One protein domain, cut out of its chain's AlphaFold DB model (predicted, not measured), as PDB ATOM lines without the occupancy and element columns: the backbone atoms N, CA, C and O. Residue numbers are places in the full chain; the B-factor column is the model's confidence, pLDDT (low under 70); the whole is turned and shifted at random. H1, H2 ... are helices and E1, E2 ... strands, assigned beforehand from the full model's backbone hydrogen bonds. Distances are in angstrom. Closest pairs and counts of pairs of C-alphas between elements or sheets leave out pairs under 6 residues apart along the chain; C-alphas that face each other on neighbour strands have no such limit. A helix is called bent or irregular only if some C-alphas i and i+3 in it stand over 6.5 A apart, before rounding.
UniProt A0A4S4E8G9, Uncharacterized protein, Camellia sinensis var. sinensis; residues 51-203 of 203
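What this domain is: This is residues 51 to 203 of the 203 residues of an uncharacterized protein of Camellia sinensis var. sinensis (UniProt A0A4S4E8G9). What shape do these atoms make, from residue 51 on? They make a stack of sheets, three sheets partly face to face in turn with their strands crossed: the small sheet E1 E2 E3, the twisted sheet E4 E5 E6 E7 in the middle, then the hairpin E8 E9, with the hairpin E10 E11 alongside E9. Two short helices, H1 and H2, lie towards one end, in the stretch from E3 to E4. What are its make-up and size? The 153 printed residues run E1 E2 E3 H1 H2 E4 E5 E6 E7 E8 E9 E10 E11, mostly strand with antiparallel sheets, though under half of the residues are in named elements. It is compact, with a radius of gyration of the C-alphas of 15.7 A and spans of 50 by 38 by 22 A.

Where its parts are: Where do the first elements lie? E1 is residues 61 to 63, from C-alpha 61 at (182.595, 198.167, 155.657); E2 is 68 to 72, E3 79 to 84, H1 91 to 94 and H2 100 to 106. Where are the later strands? E4 is residues 111 to 115, E5 120 to 125, 15.9 A long, E6 129 to 133 and E7 141 to 144. E8 is 155 to 162, 21.1 A, E9 167 to 173, 18.6 A, E10 182 to 186, and E11 189 to 194, ending at C-alpha 194 (197.299, 174.954, 164.113).

How they stand to each other: How are the first two sheets built? E1 E2 E3 and E4 E5 E6 E7 are meanders, each strand the antiparallel neighbour of the one before; N 62 and O 70 of E1 and E2 are 2.9 A apart, and N 123 and O 131 of E5 and E6 2.9 A. These sheets are face to face, their strands at 50 degrees, and the closest C-alphas of E1 and E4, Thr 62 and Leu 112, are 7.2 A apart. What follows E7? The sheet E8 E9, with N 160 and O 169 at 2.9 A, is face to face with E4 E5 E6 E7, strands at 38 degrees; Gly 111 and Leu 156, the closest C-alphas of E4 and E8, are 4.5 A apart. In the hairpin E10 and E11, N 184 and O 192 are 2.9 A apart, and the closest C-alphas of E9 and E10, Gln 169 and Ile 184, 5.0 A. How do the helices stand? H1 and H2 only just touch, with 3 pairs of C-alphas within 8 A, Cys 94 and Cys 106 closest at 5.6 A. H2 is only just irregular, C-alphas 101 and 104 being 6.9 A apart, with 1 of 3 O i to N i+4 and 2 of 4 O i to N i+3 pairs within hydrogen-bond range; H1 is too short for an O i to N i+4 pair.

The domain as a whole: How far does it reach? The two C-alphas farthest apart, Asn 76 and Glu 199, are 52.1 A apart; the printed part has no cut and no long link. Where is confidence low? The mean pLDDT of the printed part is 78.0, and residues 147 to 152 and 154 to 203 are under 70.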
ATOM      1  N   LEU A  51     181.202 192.819 159.532       90.94
ATOM      2  CA  LEU A  51     181.453 194.256 159.600       90.94
ATOM      3  C   LEU A  51     182.903 194.520 159.993       90.94
ATOM      4  O   LEU A  51     183.416 193.911 160.929       90.94
ATOM      5  N   ALA A  52     183.524 195.491 159.333       90.31
ATOM      6  CA  ALA A  52     184.847 195.980 159.692       90.31
ATOM      7  C   ALA A  52     184.877 197.510 159.707       90.31
ATOM      8  O   ALA A  52     184.155 198.176 158.962       90.31
ATOM      9  N   PHE A  53     185.735 198.070 160.551       89.94
ATOM     10  CA  PHE A  53     185.970 199.507 160.652       89.94
ATOM     11  C   PHE A  53     187.446 199.757 160.406       89.94
ATOM     12  O   PHE A  53     188.282 199.059 160.978       89.94
ATOM     13  N   ALA A  54     187.759 200.734 159.561       86.50
ATOM     14  CA  ALA A  54     189.141 201.158 159.415       86.50
ATOM     15  C   ALA A  54     189.500 202.143 160.540       86.50
ATOM     16  O   ALA A  54     188.628 202.667 161.249       86.50
ATOM     17  N   LEU A  55     190.793 202.435 160.684       81.19
ATOM     18  CA  LEU A  55     191.267 203.454 161.616       81.19
ATOM     19  C   LEU A  55     190.533 204.791 161.441       81.19
ATOM     20  O   LEU A  55     190.080 205.152 160.357       81.19
ATOM     21  N   LYS A  56     190.471 205.561 162.534       79.25
ATOM     22  CA  LYS A  56     189.814 206.881 162.606       79.25
ATOM     23  C   LYS A  56     188.295 206.851 162.370       79.25
ATOM     24  O   LYS A  56     187.699 207.903 162.165       79.25
ATOM     25  N   GLY A  57     187.671 205.676 162.467       75.12
ATOM     26  CA  GLY A  57     186.216 205.532 162.410       75.12
ATOM     27  C   GLY A  57     185.645 205.565 160.995       75.12
ATOM     28  O   GLY A  57     184.461 205.846 160.834       75.12
ATOM     29  N   GLU A  58     186.457 205.295 159.969       85.38
ATOM     30  CA  GLU A  58     185.921 205.121 158.620       85.38
ATOM     31  C   GLU A  58     185.126 203.814 158.490       85.38
ATOM     32  O   GLU A  58     185.490 202.774 159.048       85.38
ATOM     33  N   GLY A  59     184.075 203.858 157.669       88.19
ATOM     34  CA  GLY A  59     183.143 202.753 157.473       88.19
ATOM     35  C   GLY A  59     181.813 202.982 158.205       88.19
ATOM     36  O   GLY A  59     181.422 204.132 158.416       88.19
ATOM     37  N   PRO A  60     181.084 201.912 158.576       93.56
ATOM     38  CA  PRO A  60     181.468 200.501 158.458       93.56
ATOM     39  C   PRO A  60     181.659 200.021 157.015       93.56
ATOM     40  O   PRO A  60     181.078 200.563 156.075       93.56
ATOM     41  N   TYR A  61     182.457 198.968 156.869       95.12
ATOM     42  CA  TYR A  61     182.595 198.167 155.657       95.12
ATOM     43  C   TYR A  61     181.876 196.840 155.850       95.12
ATOM     44  O   TYR A  61     181.891 196.290 156.954       95.12
ATOM     45  N   THR A  62     181.262 196.316 154.794       95.50
ATOM     46  CA  THR A  62     180.521 195.063 154.885       95.50
ATOM     47  C   THR A  62     180.471 194.280 153.586       95.50
ATOM     48  O   THR A  62     180.375 194.872 152.517       95.50
ATOM     49  N   GLY A  63     180.522 192.953 153.690       95.31
ATOM     50  CA  GLY A  63     180.251 192.041 152.588       95.31
ATOM     51  C   GLY A  63     178.748 191.833 152.410       95.31
ATOM     52  O   GLY A  63     178.002 191.770 153.392       95.31
ATOM     53  N   VAL A  64     178.304 191.724 151.162       95.81
ATOM     54  CA  VAL A  64     176.911 191.419 150.819       95.81
ATOM     55  C   VAL A  64     176.834 190.197 149.898       95.81
ATOM     56  O   VAL A  64     177.823 189.778 149.299       95.81
ATOM     57  N   ALA A  65     175.640 189.616 149.810       94.56
ATOM     58  CA  ALA A  65     175.340 188.349 149.151       94.56
ATOM     59  C   ALA A  65     175.755 188.272 147.678       94.56
ATOM     60  O   ALA A  65     176.056 187.188 147.193       94.56
ATOM     61  N   ASP A  66     175.791 189.409 146.984       95.19
ATOM     62  CA  ASP A  66     176.179 189.489 145.573       95.19
ATOM     63  C   ASP A  66     177.698 189.580 145.330       95.19
ATOM     64  O   ASP A  66     178.141 189.849 144.209       95.19
ATOM     65  N   GLY A  67     178.508 189.371 146.369       95.06
ATOM     66  CA  GLY A  67     179.966 189.324 146.263       95.06
ATOM     67  C   GLY A  67     180.662 190.680 146.386       95.06
ATOM     68  O   GLY A  67     181.895 190.756 146.365       95.06
ATOM     69  N   ARG A  68     179.901 191.772 146.531       97.19
ATOM     70  CA  ARG A  68     180.460 193.108 146.769       97.19
ATOM     71  C   ARG A  68     180.814 193.317 148.237       97.19
ATOM     72  O   ARG A  68     180.203 192.770 149.153       97.19
ATOM     73  N   ILE A  69     181.774 194.205 148.447       97.19
ATOM     74  CA  ILE A  69     182.086 194.820 149.730       97.19
ATOM     75  C   ILE A  69     181.708 196.289 149.623       97.19
ATOM     76  O   ILE A  69     182.182 197.002 148.736       97.19
ATOM     77  N   LEU A  70     180.850 196.743 150.526       97.12
ATOM     78  CA  LEU A  70     180.322 198.095 150.558       97.12
ATOM     79  C   LEU A  70     180.963 198.891 151.694       97.12
ATOM     80  O   LEU A  70     181.153 198.365 152.788       97.12
ATOM     81  N   LYS A  71     181.248 200.172 151.451       95.75
ATOM     82  CA  LYS A  71     181.719 201.141 152.449       95.75
ATOM     83  C   LYS A  71     180.615 202.147 152.732       95.75
ATOM     84  O   LYS A  71     180.095 202.769 151.807       95.75
ATOM     85  N   TYR A  72     180.289 202.357 154.001       95.00
ATOM     86  CA  TYR A  72     179.421 203.455 154.408       95.00
ATOM     87  C   TYR A  72     180.193 204.781 154.389       95.00
ATOM     88  O   TYR A  72     181.204 204.940 155.071       95.00
ATOM     89  N   GLY A  73     179.718 205.735 153.589       93.19
ATOM     90  CA  GLY A  73     180.299 207.070 153.426       93.19
ATOM     91  C   GLY A  73     179.675 208.147 154.320       93.19
ATOM     92  O   GLY A  73     179.976 209.325 154.156       93.19
ATOM     93  N   GLY A  74     178.788 207.775 155.243       91.38
ATOM     94  CA  GLY A  74     178.060 208.716 156.094       91.38
ATOM     95  C   GLY A  74     176.629 209.007 155.619       91.38
ATOM     96  O   GLY A  74     176.221 208.548 154.551       91.38
ATOM     97  N   PRO A  75     175.850 209.787 156.394       89.06
ATOM     98  CA  PRO A  75     174.398 209.925 156.209       89.06
ATOM     99  C   PRO A  75     173.960 210.468 154.845       89.06
ATOM    100  O   PRO A  75     172.894 210.111 154.358       89.06
ATOM    101  N   ASN A  76     174.787 211.313 154.224       91.88
ATOM    102  CA  ASN A  76     174.475 211.936 152.934       91.88
ATOM    103  C   ASN A  76     174.857 211.061 151.730       91.88
ATOM    104  O   ASN A  76     174.422 211.344 150.620       91.88
ATOM    105  N   ILE A  77     175.701 210.045 151.937       93.38
ATOM    106  CA  ILE A  77     176.255 209.197 150.869       93.38
ATOM    107  C   ILE A  77     175.648 207.792 150.926       93.38
ATOM    108  O   ILE A  77     175.355 207.203 149.891       93.38
ATOM    109  N   GLY A  78     175.431 207.252 152.126       93.94
ATOM    110  CA  GLY A  78     175.019 205.866 152.298       93.94
ATOM    111  C   GLY A  78     176.158 204.891 152.006       93.94
ATOM    112  O   GLY A  78     177.333 205.211 152.186       93.94
ATOM    113  N   PHE A  79     175.807 203.678 151.590       95.50
ATOM    114  CA  PHE A  79     176.776 202.664 151.182       95.50
ATOM    115  C   PHE A  79     177.140 202.801 149.705       95.50
ATOM    116  O   PHE A  79     176.265 202.924 148.850       95.50
ATOM    117  N   VAL A  80     178.434 202.698 149.415       95.44
ATOM    118  CA  VAL A  80     178.991 202.654 148.058       95.44
ATOM    119  C   VAL A  80     179.826 201.394 147.872       95.44
ATOM    120  O   VAL A  80     180.383 200.870 148.837       95.44
ATOM    121  N   GLU A  81     179.915 200.902 146.638       96.31
ATOM    122  CA  GLU A  81     180.802 199.784 146.306       96.31
ATOM    123  C   GLU A  81     182.258 200.178 146.578       96.31
ATOM    124  O   GLU A  81     182.728 201.215 146.110       96.31
ATOM    125  N   PHE A  82     182.950 199.355 147.365       97.00
ATOM    126  CA  PHE A  82     184.352 199.546 147.717       97.00
ATOM    127  C   PHE A  82     185.239 198.504 147.046       97.00
ATOM    128  O   PHE A  82     186.222 198.866 146.407       97.00
ATOM    129  N   ALA A  83     184.909 197.220 147.186       97.88
ATOM    130  CA  ALA A  83     185.740 196.137 146.673       97.88
ATOM    131  C   ALA A  83     184.917 194.915 146.261       97.88
ATOM    132  O   ALA A  83     183.733 194.808 146.582       97.88
ATOM    133  N   THR A  84     185.551 193.993 145.541       97.69
ATOM    134  CA  THR A  84     184.937 192.753 145.043       97.69
ATOM    135  C   THR A  84     185.935 191.607 145.152       97.69
ATOM    136  O   THR A  84     187.134 191.834 144.988       97.69
ATOM    137  N   THR A  85     185.468 190.385 145.397       95.56
ATOM    138  CA  THR A  85     186.350 189.212 145.560       95.56
ATOM    139  C   THR A  85     186.563 188.439 144.262       95.56
ATOM    140  O   THR A  85     187.683 188.022 143.978       95.56
ATOM    141  N   SER A  86     185.519 188.293 143.443       96.25
ATOM    142  CA  SER A  86     185.599 187.539 142.190       96.25
ATOM    143  C   SER A  86     186.141 188.371 141.015       96.25
ATOM    144  O   SER A  86     185.567 189.419 140.699       96.25
ATOM    145  N   PRO A  87     187.163 187.885 140.283       94.00
ATOM    146  CA  PRO A  87     187.621 188.493 139.032       94.00
ATOM    147  C   PRO A  87     186.692 188.205 137.841       94.00
ATOM    148  O   PRO A  87     186.811 188.848 136.802       94.00
ATOM    149  N   HIS A  88     185.791 187.227 137.964       90.38
ATOM    150  CA  HIS A  88     184.919 186.766 136.879       90.38
ATOM    151  C   HIS A  88     183.501 187.335 136.960       90.38
ATOM    152  O   HIS A  88     182.670 187.050 136.094       90.38
ATOM    153  N   ARG A  89     183.212 188.138 137.988       94.38
ATOM    154  CA  ARG A  89     181.896 188.748 138.152       94.38
ATOM    155  C   ARG A  89     181.619 189.783 137.061       94.38
ATOM    156  O   ARG A  89     182.501 190.525 136.637       94.38
ATOM    157  N   THR A  90     180.351 189.900 136.689       95.69
ATOM    158  CA  THR A  90     179.812 191.031 135.920       95.69
ATOM    159  C   THR A  90     178.659 191.644 136.701       95.69
ATOM    160  O   THR A  90     178.024 190.958 137.507       95.69
ATOM    161  N   LYS A  91     178.389 192.937 136.497       94.69
ATOM    162  CA  LYS A  91     177.324 193.625 137.240       94.69
ATOM    163  C   LYS A  91     175.955 193.063 136.888       94.69
ATOM    164  O   LYS A  91     175.132 192.866 137.768       94.69
ATOM    165  N   GLU A  92     175.746 192.740 135.618       95.56
ATOM    166  CA  GLU A  92     174.489 192.217 135.085       95.56
ATOM    167  C   GLU A  92     174.134 190.846 135.669       95.56
ATOM    168  O   GLU A  92     172.957 190.528 135.810       95.56
ATOM    169  N   LEU A  93     175.147 190.036 135.990       95.81
ATOM    170  CA  LEU A  93     174.956 188.702 136.550       95.81
ATOM    171  C   LEU A  93     174.833 188.723 138.075       95.81
ATOM    172  O   LEU A  93     174.037 187.973 138.636       95.81
ATOM    173  N   CYS A  94     175.663 189.530 138.738       96.25
ATOM    174  CA  CYS A  94     175.865 189.423 140.175       96.25
ATOM    175  C   CYS A  94     175.108 190.479 140.969       96.25
ATOM    176  O   CYS A  94     174.525 190.135 141.989       96.25
ATOM    177  N   ASP A  95     175.093 191.745 140.542       95.00
ATOM    178  CA  ASP A  95     174.575 192.819 141.392       95.00
ATOM    179  C   ASP A  95     173.109 192.546 141.781       95.00
ATOM    180  O   ASP A  95     172.271 192.211 140.944       95.00
ATOM    181  N   SER A  96     172.806 192.684 143.077       93.00
ATOM    182  CA  SER A  96     171.482 192.425 143.659       93.00
ATOM    183  C   SER A  96     171.015 190.965 143.668       93.00
ATOM    184  O   SER A  96     169.889 190.701 144.100       93.00
ATOM    185  N   THR A  97     171.854 190.008 143.261       92.62
ATOM    186  CA  THR A  97     171.536 188.585 143.410       92.62
ATOM    187  C   THR A  97     171.681 188.112 144.858       92.62
ATOM    188  O   THR A  97     172.453 188.644 145.655       92.62
ATOM    189  N   ASN A  98     170.926 187.073 145.200       92.75
ATOM    190  CA  ASN A  98     171.117 186.263 146.406       92.75
ATOM    191  C   ASN A  98     171.000 184.769 146.053       92.75
ATOM    192  O   ASN A  98     170.585 183.953 146.875       92.75
ATOM    193  N   ASP A  99     171.271 184.427 144.790       93.62
ATOM    194  CA  ASP A  99     171.280 183.048 144.321       93.62
ATOM    195  C   ASP A  99     172.585 182.370 144.745       93.62
ATOM    196  O   ASP A  99     173.662 182.697 144.244       93.62
ATOM    197  N   GLN A 100     172.474 181.393 145.647       91.50
ATOM    198  CA  GLN A 100     173.610 180.615 146.149       91.50
ATOM    199  C   GLN A 100     174.368 179.884 145.031       91.50
ATOM    200  O   GLN A 100     175.569 179.657 145.142       91.50
ATOM    201  N   ASN A 101     173.703 179.561 143.916       94.31
ATOM    202  CA  ASN A 101     174.357 178.916 142.776       94.31
ATOM    203  C   ASN A 101     175.366 179.843 142.083       94.31
ATOM    204  O   ASN A 101     176.296 179.369 141.428       94.31
ATOM    205  N   LEU A 102     175.196 181.158 142.232       94.81
ATOM    206  CA  LEU A 102     176.072 182.163 141.643       94.81
ATOM    207  C   LEU A 102     177.217 182.571 142.569       94.81
ATOM    208  O   LEU A 102     178.130 183.241 142.101       94.81
ATOM    209  N   GLU A 103     177.239 182.155 143.836       93.12
ATOM    210  CA  GLU A 103     178.279 182.578 144.788       93.12
ATOM    211  C   GLU A 103     179.688 182.139 144.353       93.12
ATOM    212  O   GLU A 103     180.642 182.896 144.503       93.12
ATOM    213  N   SER A 104     179.817 180.988 143.684       92.88
ATOM    214  CA  SER A 104     181.091 180.547 143.088       92.88
ATOM    215  C   SER A 104     181.601 181.439 141.945       92.88
ATOM    216  O   SER A 104     182.788 181.423 141.627       92.88
ATOM    217  N   ILE A 105     180.717 182.232 141.332       96.19
ATOM    218  CA  ILE A 105     181.029 183.158 140.236       96.19
ATOM    219  C   ILE A 105     181.127 184.592 140.756       96.19
ATOM    220  O   ILE A 105     182.002 185.339 140.329       96.19
ATOM    221  N   CYS A 106     180.232 184.995 141.653       96.19
ATOM    222  CA  CYS A 106     180.108 186.364 142.146       96.19
ATOM    223  C   CYS A 106     180.972 186.632 143.381       96.19
ATOM    224  O   CYS A 106     181.430 187.760 143.564       96.19
ATOM    225  N   GLY A 107     181.260 185.596 144.168       94.75
ATOM    226  CA  GLY A 107     181.859 185.690 145.494       94.75
ATOM    227  C   GLY A 107     180.809 185.803 146.597       94.75
ATOM    228  O   GLY A 107     179.649 186.137 146.348       94.75
ATOM    229  N   ARG A 108     181.233 185.538 147.833       94.44
ATOM    230  CA  ARG A 108     180.427 185.668 149.053       94.44
ATOM    231  C   ARG A 108     181.335 186.083 150.222       94.44
ATOM    232  O   ARG A 108     181.719 185.244 151.025       94.44
ATOM    233  N   PRO A 109     181.728 187.360 150.348       94.56
ATOM    234  CA  PRO A 109     182.620 187.799 151.420       94.56
ATOM    235  C   PRO A 109     181.945 187.657 152.798       94.56
ATOM    236  O   PRO A 109     181.063 188.443 153.146       94.56
ATOM    237  N   LEU A 110     182.373 186.664 153.585       91.25
ATOM    238  CA  LEU A 110     181.803 186.311 154.897       91.25
ATOM    239  C   LEU A 110     182.614 186.843 156.084       91.25
ATOM    240  O   LEU A 110     182.103 186.902 157.197       91.25
ATOM    241  N   GLY A 111     183.873 187.234 155.880       89.50
ATOM    242  CA  GLY A 111     184.720 187.780 156.941       89.50
ATOM    243  C   GLY A 111     185.517 188.983 156.466       89.50
ATOM    244  O   GLY A 111     186.103 188.934 155.390       89.50
ATOM    245  N   LEU A 112     185.559 190.047 157.266       90.88
ATOM    246  CA  LEU A 112     186.300 191.274 156.974       90.88
ATOM    247  C   LEU A 112     187.154 191.696 158.171       90.88
ATOM    248  O   LEU A 112     186.718 191.593 159.316       90.88
ATOM    249  N   GLY A 113     188.354 192.218 157.919       88.44
ATOM    250  CA  GLY A 113     189.222 192.737 158.976       88.44
ATOM    251  C   GLY A 113     190.300 193.673 158.448       88.44
ATOM    252  O   GLY A 113     190.974 193.359 157.471       88.44
ATOM    253  N   PHE A 114     190.476 194.828 159.089       86.75
ATOM    254  CA  PHE A 114     191.510 195.785 158.701       86.75
ATOM    255  C   PHE A 114     192.847 195.481 159.365       86.75
ATOM    256  O   PHE A 114     192.921 195.212 160.562       86.75
ATOM    257  N   ASN A 115     193.919 195.618 158.592       82.62
ATOM    258  CA  ASN A 115     195.240 195.886 159.128       82.62
ATOM    259  C   ASN A 115     195.411 197.399 159.273       82.62
ATOM    260  O   ASN A 115     195.684 198.119 158.311       82.62
ATOM    261  N   ASP A 116     195.278 197.867 160.507       77.00
ATOM    262  CA  ASP A 116     195.299 199.281 160.863       77.00
ATOM    263  C   ASP A 116     196.560 200.030 160.396       77.00
ATOM    264  O   ASP A 116     196.490 201.201 160.038       77.00
ATOM    265  N   MET A 117     197.729 199.383 160.341       77.00
ATOM    266  CA  MET A 117     198.966 200.077 159.946       77.00
ATOM    267  C   MET A 117     199.103 200.256 158.440       77.00
ATOM    268  O   MET A 117     199.592 201.293 157.999       77.00
ATOM    269  N   THR A 118     198.721 199.244 157.660       81.69
ATOM    270  CA  THR A 118     198.831 199.291 156.194       81.69
ATOM    271  C   THR A 118     197.577 199.863 155.542       81.69
ATOM    272  O   THR A 118     197.619 200.239 154.375       81.69
ATOM    273  N   SER A 119     196.482 199.991 156.301       87.25
ATOM    274  CA  SER A 119     195.157 200.354 155.782       87.25
ATOM    275  C   SER A 119     194.667 199.375 154.706       87.25
ATOM    276  O   SER A 119     193.980 199.762 153.761       87.25
ATOM    277  N   GLU A 120     195.038 198.103 154.850       89.88
ATOM    278  CA  GLU A 120     194.584 197.005 153.998       89.88
ATOM    279  C   GLU A 120     193.403 196.287 154.649       89.88
ATOM    280  O   GLU A 120     193.384 196.065 155.862       89.88
ATOM    281  N   LEU A 121     192.427 195.902 153.836       91.81
ATOM    282  CA  LEU A 121     191.270 195.117 154.238       91.81
ATOM    283  C   LEU A 121     191.480 193.663 153.820       91.81
ATOM    284  O   LEU A 121     191.535 193.356 152.630       91.81
ATOM    285  N   TYR A 122     191.568 192.777 154.804       91.25
ATOM    286  CA  TYR A 122     191.563 191.334 154.609       91.25
ATOM    287  C   TYR A 122     190.133 190.824 154.528       91.25
ATOM    288  O   TYR A 122     189.249 191.278 155.260       91.25
ATOM    289  N   ILE A 123     189.926 189.881 153.619       91.62
ATOM    290  CA  ILE A 123     188.619 189.358 153.251       91.62
ATOM    291  C   ILE A 123     188.701 187.838 153.267       91.62
ATOM    292  O   ILE A 123     189.628 187.261 152.707       91.62
ATOM    293  N   VAL A 124     187.720 187.196 153.885       90.06
ATOM    294  CA  VAL A 124     187.496 185.759 153.772       90.06
ATOM    295  C   VAL A 124     186.249 185.543 152.933       90.06
ATOM    296  O   VAL A 124     185.160 185.997 153.289       90.06
ATOM    297  N   ASP A 125     186.440 184.861 151.815       91.81
ATOM    298  CA  ASP A 125     185.409 184.438 150.883       91.81
ATOM    299  C   ASP A 125     185.494 182.906 150.755       91.81
ATOM    300  O   ASP A 125     186.569 182.388 150.459       91.81
ATOM    301  N   PRO A 126     184.415 182.143 150.972       87.31
ATOM    302  CA  PRO A 126     184.470 180.686 150.927       87.31
ATOM    303  C   PRO A 126     184.762 180.131 149.525       87.31
ATOM    304  O   PRO A 126     185.183 178.983 149.413       87.31
ATOM    305  N   TYR A 127     184.589 180.927 148.465       90.31
ATOM    306  CA  TYR A 127     184.872 180.532 147.083       90.31
ATOM    307  C   TYR A 127     186.224 181.047 146.588       90.31
ATOM    308  O   TYR A 127     186.864 180.405 145.756       90.31
ATOM    309  N   PHE A 128     186.676 182.191 147.111       90.88
ATOM    310  CA  PHE A 128     187.928 182.836 146.695       90.88
ATOM    311  C   PHE A 128     189.015 182.857 147.781       90.88
ATOM    312  O   PHE A 128     190.092 183.413 147.565       90.88
ATOM    313  N   GLY A 129     188.774 182.213 148.917       87.62
ATOM    314  CA  GLY A 129     189.713 182.028 150.014       87.62
ATOM    315  C   GLY A 129     190.004 183.299 150.819       87.62
ATOM    316  O   GLY A 129     189.114 184.090 151.126       87.62
ATOM    317  N   LEU A 130     191.265 183.469 151.217       87.19
ATOM    318  CA  LEU A 130     191.765 184.659 151.896       87.19
ATOM    319  C   LEU A 130     192.255 185.658 150.849       87.19
ATOM    320  O   LEU A 130     193.150 185.346 150.063       87.19
ATOM    321  N   LEU A 131     191.713 186.870 150.877       91.38
ATOM    322  CA  LEU A 131     192.070 187.962 149.980       91.38
ATOM    323  C   LEU A 131     192.472 189.215 150.759       91.38
ATOM    324  O   LEU A 131     192.190 189.354 151.950       91.38
ATOM    325  N   VAL A 132     193.102 190.152 150.056       92.88
ATOM    326  CA  VAL A 132     193.447 191.480 150.565       92.88
ATOM    327  C   VAL A 132     193.147 192.556 149.526       92.88
ATOM    328  O   VAL A 132     193.354 192.362 148.329       92.88
ATOM    329  N   VAL A 133     192.665 193.712 149.975       96.06
ATOM    330  CA  VAL A 133     192.492 194.907 149.143       96.06
ATOM    331  C   VAL A 133     193.042 196.131 149.872       96.06
ATOM    332  O   VAL A 133     192.882 196.275 151.083       96.06
ATOM    333  N   GLY A 134     193.726 197.015 149.147       93.75
ATOM    334  CA  GLY A 134     194.264 198.250 149.719       93.75
ATOM    335  C   GLY A 134     193.188 199.312 149.972       93.75
ATOM    336  O   GLY A 134     192.031 199.167 149.579       93.75
ATOM    337  N   ALA A 135     193.594 200.442 150.555       91.81
ATOM    338  CA  ALA A 135     192.705 201.563 150.887       91.81
ATOM    339  C   ALA A 135     191.927 202.155 149.689       91.81
ATOM    340  O   ALA A 135     190.905 202.808 149.883       91.81
ATOM    341  N   GLY A 136     192.402 201.935 148.457       93.94
ATOM    342  CA  GLY A 136     191.728 202.368 147.229       93.94
ATOM    343  C   GLY A 136     190.536 201.502 146.808       93.94
ATOM    344  O   GLY A 136     189.804 201.902 145.908       93.94
ATOM    345  N   GLY A 137     190.329 200.343 147.440       95.88
ATOM    346  CA  GLY A 137     189.303 199.391 147.025       95.88
ATOM    347  C   GLY A 137     189.630 198.711 145.691       95.88
ATOM    348  O   GLY A 137     190.792 198.609 145.293       95.88
ATOM    349  N   GLY A 138     188.596 198.237 144.997       97.75
ATOM    350  CA  GLY A 138     188.699 197.514 143.728       97.75
ATOM    351  C   GLY A 138     188.695 195.992 143.883       97.75
ATOM    352  O   GLY A 138     188.148 195.444 144.839       97.75
ATOM    353  N   LEU A 139     189.273 195.294 142.905       97.81
ATOM    354  CA  LEU A 139     189.364 193.836 142.932       97.81
ATOM    355  C   LEU A 139     190.386 193.391 143.987       97.81
ATOM    356  O   LEU A 139     191.551 193.792 143.937       97.81
ATOM    357  N   ALA A 140     189.951 192.559 144.929       97.06
ATOM    358  CA  ALA A 140     190.819 192.013 145.958       97.06
ATOM    359  C   ALA A 140     191.815 190.998 145.371       97.06
ATOM    360  O   ALA A 140     191.505 190.240 144.453       97.06
ATOM    361  N   THR A 141     193.026 190.977 145.922       94.75
ATOM    362  CA  THR A 141     194.088 190.042 145.543       94.75
ATOM    363  C   THR A 141     194.017 188.804 146.427       94.75
ATOM    364  O   THR A 141     194.035 188.921 147.650       94.75
ATOM    365  N   GLN A 142     193.950 187.622 145.822       90.88
ATOM    366  CA  GLN A 142     193.946 186.352 146.545       90.88
ATOM    367  C   GLN A 142     195.333 186.052 147.137       90.88
ATOM    368  O   GLN A 142     196.340 186.134 146.438       90.88
ATOM    369  N   LEU A 143     195.368 185.694 148.421       85.00
ATOM    370  CA  LEU A 143     196.568 185.294 149.164       85.00
ATOM    371  C   LEU A 143     196.639 183.778 149.365       85.00
ATOM    372  O   LEU A 143     197.716 183.195 149.289       85.00
ATOM    373  N   ALA A 144     195.497 183.138 149.628       81.44
ATOM    374  CA  ALA A 144     195.397 181.693 149.812       81.44
ATOM    375  C   ALA A 144     193.991 181.206 149.447       81.44
ATOM    376  O   ALA A 144     193.018 181.907 149.702       81.44
ATOM    377  N   THR A 145     193.865 180.002 148.892       79.75
ATOM    378  CA  THR A 145     192.574 179.423 148.475       79.75
ATOM    379  C   THR A 145     191.890 178.599 149.568       79.75
ATOM    380  O   THR A 145     190.668 178.496 149.575       79.75
ATOM    381  N   GLY A 146     192.652 178.036 150.505       71.44
ATOM    382  CA  GLY A 146     192.144 177.183 151.578       71.44
ATOM    383  C   GLY A 146     193.268 176.463 152.322       71.44
ATOM    384  O   GLY A 146     194.448 176.663 152.023       71.44
ATOM    385  N   VAL A 147     192.903 175.605 153.275       64.69
ATOM    386  CA  VAL A 147     193.838 174.684 153.948       64.69
ATOM    387  C   VAL A 147     193.957 173.412 153.104       64.69
ATOM    388  O   VAL A 147     192.946 172.871 152.662       64.69
ATOM    389  N   GLU A 148     195.183 172.965 152.814       64.75
ATOM    390  CA  GLU A 148     195.469 171.764 151.996       64.75
ATOM    391  C   GLU A 148     194.800 171.742 150.597       64.75
ATOM    392  O   GLU A 148     194.707 170.702 149.950       64.75
ATOM    393  N   GLY A 149     194.349 172.898 150.095       58.78
ATOM    394  CA  GLY A 149     193.732 173.045 148.772       58.78
ATOM    395  C   GLY A 149     192.295 172.520 148.638       58.78
ATOM    396  O   GLY A 149     191.729 172.630 147.552       58.78
ATOM    397  N   SER A 150     191.693 171.979 149.702       60.97
ATOM    398  CA  SER A 150     190.340 171.392 149.687       60.97
ATOM    399  C   SER A 150     189.367 172.050 150.668       60.97
ATOM    400  O   SER A 150     188.155 171.995 150.457       60.97
ATOM    401  N   LEU A 151     189.886 172.678 151.722       66.56
ATOM    402  CA  LEU A 151     189.105 173.179 152.845       66.56
ATOM    403  C   LEU A 151     188.917 174.703 152.758       66.56
ATOM    404  O   LEU A 151     189.894 175.442 152.936       66.56
ATOM    405  N   PRO A 152     187.692 175.194 152.473       69.06
ATOM    406  CA  PRO A 152     187.443 176.616 152.278       69.06
ATOM    407  C   PRO A 152     187.523 177.385 153.599       69.06
ATOM    408  O   PRO A 152     187.152 176.894 154.670       69.06
ATOM    409  N   PHE A 153     187.977 178.631 153.524       72.12
ATOM    410  CA  PHE A 153     187.921 179.555 154.649       72.12
ATOM    411  C   PHE A 153     186.490 180.065 154.834       72.12
ATOM    412  O   PHE A 153     185.897 180.595 153.900       72.12
ATOM    413  N   LEU A 154     185.923 179.910 156.032       67.50
ATOM    414  CA  LEU A 154     184.502 180.193 156.264       67.50
ATOM    415  C   LEU A 154     184.267 181.538 156.938       67.50
ATOM    416  O   LEU A 154     183.305 182.224 156.610       67.50
ATOM    417  N   MET A 155     185.121 181.922 157.888       66.69
ATOM    418  CA  MET A 155     184.949 183.188 158.596       66.69
ATOM    419  C   MET A 155     186.265 183.728 159.140       66.69
ATOM    420  O   MET A 155     187.102 182.978 159.640       66.69
ATOM    421  N   LEU A 156     186.422 185.050 159.094       64.75
ATOM    422  CA  LEU A 156     187.495 185.752 159.788       64.75
ATOM    423  C   LEU A 156     187.007 186.143 161.186       64.75
ATOM    424  O   LEU A 156     186.073 186.932 161.298       64.75
ATOM    425  N   TRP A 157     187.617 185.602 162.244       63.44
ATOM    426  CA  TRP A 157     187.210 185.926 163.620       63.44
ATOM    427  C   TRP A 157     188.060 187.041 164.222       63.44
ATOM    428  O   TRP A 157     187.549 187.917 164.917       63.44
ATOM    429  N   MET A 158     189.373 187.003 163.993       61.19
ATOM    430  CA  MET A 158     190.286 187.962 164.602       61.19
ATOM    431  C   MET A 158     191.509 188.199 163.725       61.19
ATOM    432  O   MET A 158     192.089 187.266 163.177       61.19
ATOM    433  N   LEU A 159     191.940 189.453 163.658       65.62
ATOM    434  CA  LEU A 159     193.201 189.854 163.053       65.62
ATOM    435  C   LEU A 159     194.010 190.582 164.130       65.62
ATOM    436  O   LEU A 159     193.580 191.602 164.659       65.62
ATOM    437  N   THR A 160     195.156 190.018 164.514       57.59
ATOM    438  CA  THR A 160     196.042 190.587 165.544       57.59
ATOM    439  C   THR A 160     197.470 190.641 165.046       57.59
ATOM    440  O   THR A 160     197.979 189.673 164.490       57.59
ATOM    441  N   ARG A 161     198.158 191.761 165.274       59.31
ATOM    442  CA  ARG A 161     199.604 191.838 165.049       59.31
ATOM    443  C   ARG A 161     200.348 191.738 166.377       59.31
ATOM    444  O   ARG A 161     199.973 192.394 167.345       59.31
ATOM    445  N   TYR A 162     201.463 191.011 166.384       54.88
ATOM    446  CA  TYR A 162     202.443 191.053 167.469       54.88
ATOM    447  C   TYR A 162     203.498 192.122 167.148       54.88
ATOM    448  O   TYR A 162     204.373 191.887 166.310       54.88
ATOM    449  N   PRO A 163     203.462 193.306 167.797       48.69
ATOM    450  CA  PRO A 163     204.300 194.450 167.422       48.69
ATOM    451  C   PRO A 163     205.802 194.196 167.596       48.69
ATOM    452  O   PRO A 163     206.608 194.881 166.979       48.69
ATOM    453  N   LYS A 164     206.187 193.203 168.406       51.97
ATOM    454  CA  LYS A 164     207.590 192.825 168.619       51.97
ATOM    455  C   LYS A 164     208.162 191.883 167.556       51.97
ATOM    456  O   LYS A 164     209.378 191.766 167.492       51.97
ATOM    457  N   LEU A 165     207.322 191.203 166.773       53.56
ATOM    458  CA  LEU A 165     207.758 190.112 165.891       53.56
ATOM    459  C   LEU A 165     207.491 190.360 164.398       53.56
ATOM    460  O   LEU A 165     207.908 189.558 163.576       53.56
ATOM    461  N   SER A 166     206.856 191.471 164.004       55.25
ATOM    462  CA  SER A 166     206.445 191.721 162.599       55.25
ATOM    463  C   SER A 166     205.439 190.693 162.036       55.25
ATOM    464  O   SER A 166     205.182 190.677 160.837       55.25
ATOM    465  N   ILE A 167     204.819 189.882 162.899       57.50
ATOM    466  CA  ILE A 167     203.894 188.800 162.528       57.50
ATOM    467  C   ILE A 167     202.450 189.308 162.524       57.50
ATOM    468  O   ILE A 167     202.003 189.899 163.514       57.50
ATOM    469  N   LEU A 168     201.713 189.033 161.443       60.72
ATOM    470  CA  LEU A 168     200.271 189.258 161.334       60.72
ATOM    471  C   LEU A 168     199.515 187.940 161.579       60.72
ATOM    472  O   LEU A 168     199.383 187.103 160.699       60.72
ATOM    473  N   GLN A 169     198.977 187.735 162.776       62.50
ATOM    474  CA  GLN A 169     198.134 186.568 163.036       62.50
ATOM    475  C   GLN A 169     196.711 186.824 162.533       62.50
ATOM    476  O   GLN A 169     196.004 187.694 163.049       62.50
ATOM    477  N   ILE A 170     196.298 186.049 161.531       63.91
ATOM    478  CA  ILE A 170     194.954 186.069 160.953       63.91
ATOM    479  C   ILE A 170     194.240 184.794 161.393       63.91
ATOM    480  O   ILE A 170     194.414 183.738 160.797       63.91
ATOM    481  N   LEU A 171     193.409 184.884 162.427       63.25
ATOM    482  CA  LEU A 171     192.602 183.754 162.867       63.25
ATOM    483  C   LEU A 171     191.412 183.578 161.920       63.25
ATOM    484  O   LEU A 171     190.396 184.276 162.027       63.25
ATOM    485  N   VAL A 172     191.551 182.625 161.003       63.03
ATOM    486  CA  VAL A 172     190.494 182.202 160.085       63.03
ATOM    487  C   VAL A 172     189.907 180.886 160.566       63.03
ATOM    488  O   VAL A 172     190.650 179.946 160.812       63.03
ATOM    489  N   LEU A 173     188.584 180.812 160.673       62.03
ATOM    490  CA  LEU A 173     187.886 179.562 160.928       62.03
ATOM    491  C   LEU A 173     187.679 178.797 159.625       62.03
ATOM    492  O   LEU A 173     187.124 179.313 158.652       62.03
ATOM    493  N   CYS A 174     188.080 177.536 159.655       62.44
ATOM    494  CA  CYS A 174     187.763 176.529 158.660       62.44
ATOM    495  C   CYS A 174     187.054 175.380 159.386       62.44
ATOM    496  O   CYS A 174     187.419 175.080 160.524       62.44
ATOM    497  N   SER A 175     186.036 174.771 158.776       55.84
ATOM    498  CA  SER A 175     185.379 173.595 159.348       55.84
ATOM    499  C   SER A 175     185.495 172.406 158.405       55.84
ATOM    500  O   SER A 175     184.865 172.407 157.350       55.84
ATOM    501  N   ASP A 176     186.208 171.370 158.844       51.66
ATOM    502  CA  ASP A 176     185.949 169.995 158.418       51.66
ATOM    503  C   ASP A 176     185.520 169.198 159.645       51.66
ATOM    504  O   ASP A 176     186.261 169.166 160.630       51.66
ATOM    505  N   LEU A 177     184.323 168.602 159.628       51.47
ATOM    506  CA  LEU A 177     183.886 167.617 160.634       51.47
ATOM    507  C   LEU A 177     184.224 167.978 162.108       51.47
ATOM    508  O   LEU A 177     184.622 167.124 162.895       51.47
ATOM    509  N   GLY A 178     184.063 169.249 162.503       42.69
ATOM    510  CA  GLY A 178     184.286 169.708 163.883       42.69
ATOM    511  C   GLY A 178     185.735 170.039 164.270       42.69
ATOM    512  O   GLY A 178     185.994 170.268 165.451       42.69
ATOM    513  N   THR A 179     186.667 170.104 163.315       45.75
ATOM    514  CA  THR A 179     188.064 170.501 163.558       45.75
ATOM    515  C   THR A 179     188.265 171.987 163.262       45.75
ATOM    516  O   THR A 179     187.930 172.462 162.180       45.75
ATOM    517  N   LEU A 180     188.803 172.718 164.239       48.97
ATOM    518  CA  LEU A 180     189.186 174.125 164.112       48.97
ATOM    519  C   LEU A 180     190.599 174.200 163.524       48.97
ATOM    520  O   LEU A 180     191.496 173.525 164.018       48.97
ATOM    521  N   PHE A 181     190.823 175.046 162.528       52.75
ATOM    522  CA  PHE A 181     192.165 175.335 162.024       52.75
ATOM    523  C   PHE A 181     192.503 176.795 162.332       52.75
ATOM    524  O   PHE A 181     191.689 177.675 162.083       52.75
ATOM    525  N   ILE A 182     193.682 177.061 162.889       53.53
ATOM    526  CA  ILE A 182     194.211 178.403 163.147       53.53
ATOM    527  C   ILE A 182     195.341 178.635 162.156       53.53
ATOM    528  O   ILE A 182     196.407 178.046 162.290       53.53
ATOM    529  N   SER A 183     195.117 179.478 161.157       57.03
ATOM    530  CA  SER A 183     196.177 179.844 160.218       57.03
ATOM    531  C   SER A 183     196.984 181.030 160.753       57.03
ATOM    532  O   SER A 183     196.417 181.979 161.283       57.03
ATOM    533  N   ILE A 184     198.310 181.007 160.631       57.50
ATOM    534  CA  ILE A 184     199.172 182.168 160.894       57.50
ATOM    535  C   ILE A 184     199.804 182.582 159.569       57.50
ATOM    536  O   ILE A 184     200.410 181.753 158.891       57.50
ATOM    537  N   LEU A 185     199.661 183.861 159.202       57.38
ATOM    538  CA  LEU A 185     200.291 184.413 158.007       57.38
ATOM    539  C   LEU A 185     201.439 185.362 158.373       57.38
ATOM    540  O   LEU A 185     201.221 186.457 158.883       57.38
ATOM    541  N   GLU A 186     202.679 185.006 158.051       56.12
ATOM    542  CA  GLU A 186     203.792 185.957 158.130       56.12
ATOM    543  C   GLU A 186     203.997 186.615 156.773       56.12
ATOM    544  O   GLU A 186     204.266 185.944 155.782       56.12
ATOM    545  N   MET A 187     203.874 187.943 156.715       53.53
ATOM    546  CA  MET A 187     204.182 188.731 155.511       53.53
ATOM    547  C   MET A 187     203.483 188.237 154.223       53.53
ATOM    548  O   MET A 187     204.022 188.389 153.131       53.53
ATOM    549  N   GLY A 188     202.286 187.648 154.341       47.78
ATOM    550  CA  GLY A 188     201.527 187.111 153.203       47.78
ATOM    551  C   GLY A 188     201.829 185.652 152.841       47.78
ATOM    552  O   GLY A 188     201.245 185.147 151.889       47.78
ATOM    553  N   VAL A 189     202.681 184.961 153.600       49.22
ATOM    554  CA  VAL A 189     202.926 183.518 153.476       49.22
ATOM    555  C   VAL A 189     202.134 182.790 154.558       49.22
ATOM    556  O   VAL A 189     202.184 183.185 155.722       49.22
ATOM    557  N   LEU A 190     201.391 181.741 154.194       54.28
ATOM    558  CA  LEU A 190     200.772 180.827 155.160       54.28
ATOM    559  C   LEU A 190     201.888 180.034 155.846       54.28
ATOM    560  O   LEU A 190     202.466 179.147 155.232       54.28
ATOM    561  N   VAL A 191     202.219 180.385 157.088       51.69
ATOM    562  CA  VAL A 191     203.373 179.808 157.797       51.69
ATOM    563  C   VAL A 191     202.986 178.575 158.597       51.69
ATOM    564  O   VAL A 191     203.778 177.651 158.744       51.69
ATOM    565  N   SER A 192     201.776 178.533 159.143       50.62
ATOM    566  CA  SER A 192     201.368 177.398 159.967       50.62
ATOM    567  C   SER A 192     199.862 177.283 160.070       50.62
ATOM    568  O   SER A 192     199.143 178.283 160.125       50.62
ATOM    569  N   VAL A 193     199.405 176.036 160.128       53.53
ATOM    570  CA  VAL A 193     198.024 175.679 160.427       53.53
ATOM    571  C   VAL A 193     198.020 174.925 161.756       53.53
ATOM    572  O   VAL A 193     198.531 173.812 161.869       53.53
ATOM    573  N   LEU A 194     197.468 175.548 162.793       52.22
ATOM    574  CA  LEU A 194     197.299 174.954 164.113       52.22
ATOM    575  C   LEU A 194     195.938 174.263 164.202       52.22
ATOM    576  O   LEU A 194     194.899 174.915 164.152       52.22
ATOM    577  N   VAL A 195     195.953 172.949 164.397       49.97
ATOM    578  CA  VAL A 195     194.775 172.166 164.780       49.97
ATOM    579  C   VAL A 195     194.807 171.968 166.301       49.97
ATOM    580  O   VAL A 195     195.814 171.478 166.822       49.97
ATOM    581  N   PRO A 196     193.759 172.344 167.060       38.94
ATOM    582  CA  PRO A 196     193.716 172.104 168.496       38.94
ATOM    583  C   PRO A 196     193.870 170.614 168.805       38.94
ATOM    584  O   PRO A 196     193.061 169.797 168.374       38.94
ATOM    585  N   GLY A 197     194.899 170.269 169.581       40.59
ATOM    586  CA  GLY A 197     195.182 168.888 169.986       40.59
ATOM    587  C   GLY A 197     196.264 168.170 169.172       40.59
ATOM    588  O   GLY A 197     196.573 167.026 169.493       40.59
ATOM    589  N   THR A 198     196.883 168.821 168.185       39.28
ATOM    590  CA  THR A 198     198.045 168.289 167.449       39.28
ATOM    591  C   THR A 198     199.177 169.317 167.394       39.28
ATOM    592  O   THR A 198     198.923 170.519 167.485       39.28
ATOM    593  N   GLU A 199     200.428 168.870 167.251       36.72
ATOM    594  CA  GLU A 199     201.562 169.777 167.017       36.72
ATOM    595  C   GLU A 199     201.343 170.606 165.743       36.72
ATOM    596  O   GLU A 199     200.771 170.126 164.762       36.72
ATOM    597  N   ALA A 200     201.772 171.869 165.781       38.72
ATOM    598  CA  ALA A 200     201.678 172.778 164.648       38.72
ATOM    599  C   ALA A 200     202.422 172.190 163.441       38.72
ATOM    600  O   ALA A 200     203.585 171.803 163.554       38.72
ATOM    601  N   ARG A 201     201.756 172.134 162.285       38.88
ATOM    602  CA  ARG A 201     202.396 171.791 161.014       38.88
ATOM    603  C   ARG A 201     202.758 173.092 160.304       38.88
ATOM    604  O   ARG A 201     201.869 173.885 159.982       38.88
ATOM    605  N   GLU A 202     204.054 173.321 160.117       37.69
ATOM    606  CA  GLU A 202     204.541 174.284 159.126       37.69
ATOM    607  C   GLU A 202     204.189 173.751 157.731       37.69
ATOM    608  O   GLU A 202     204.281 172.541 157.491       37.69
ATOM    609  N   VAL A 203     203.711 174.642 156.859       45.47
ATOM    610  CA  VAL A 203     203.395 174.339 155.451       45.47
ATOM    611  C   VAL A 203     204.636 174.555 154.598       45.47
ATOM    612  O   VAL A 203     205.292 175.604 154.783       45.47
TER     613      VAL A 203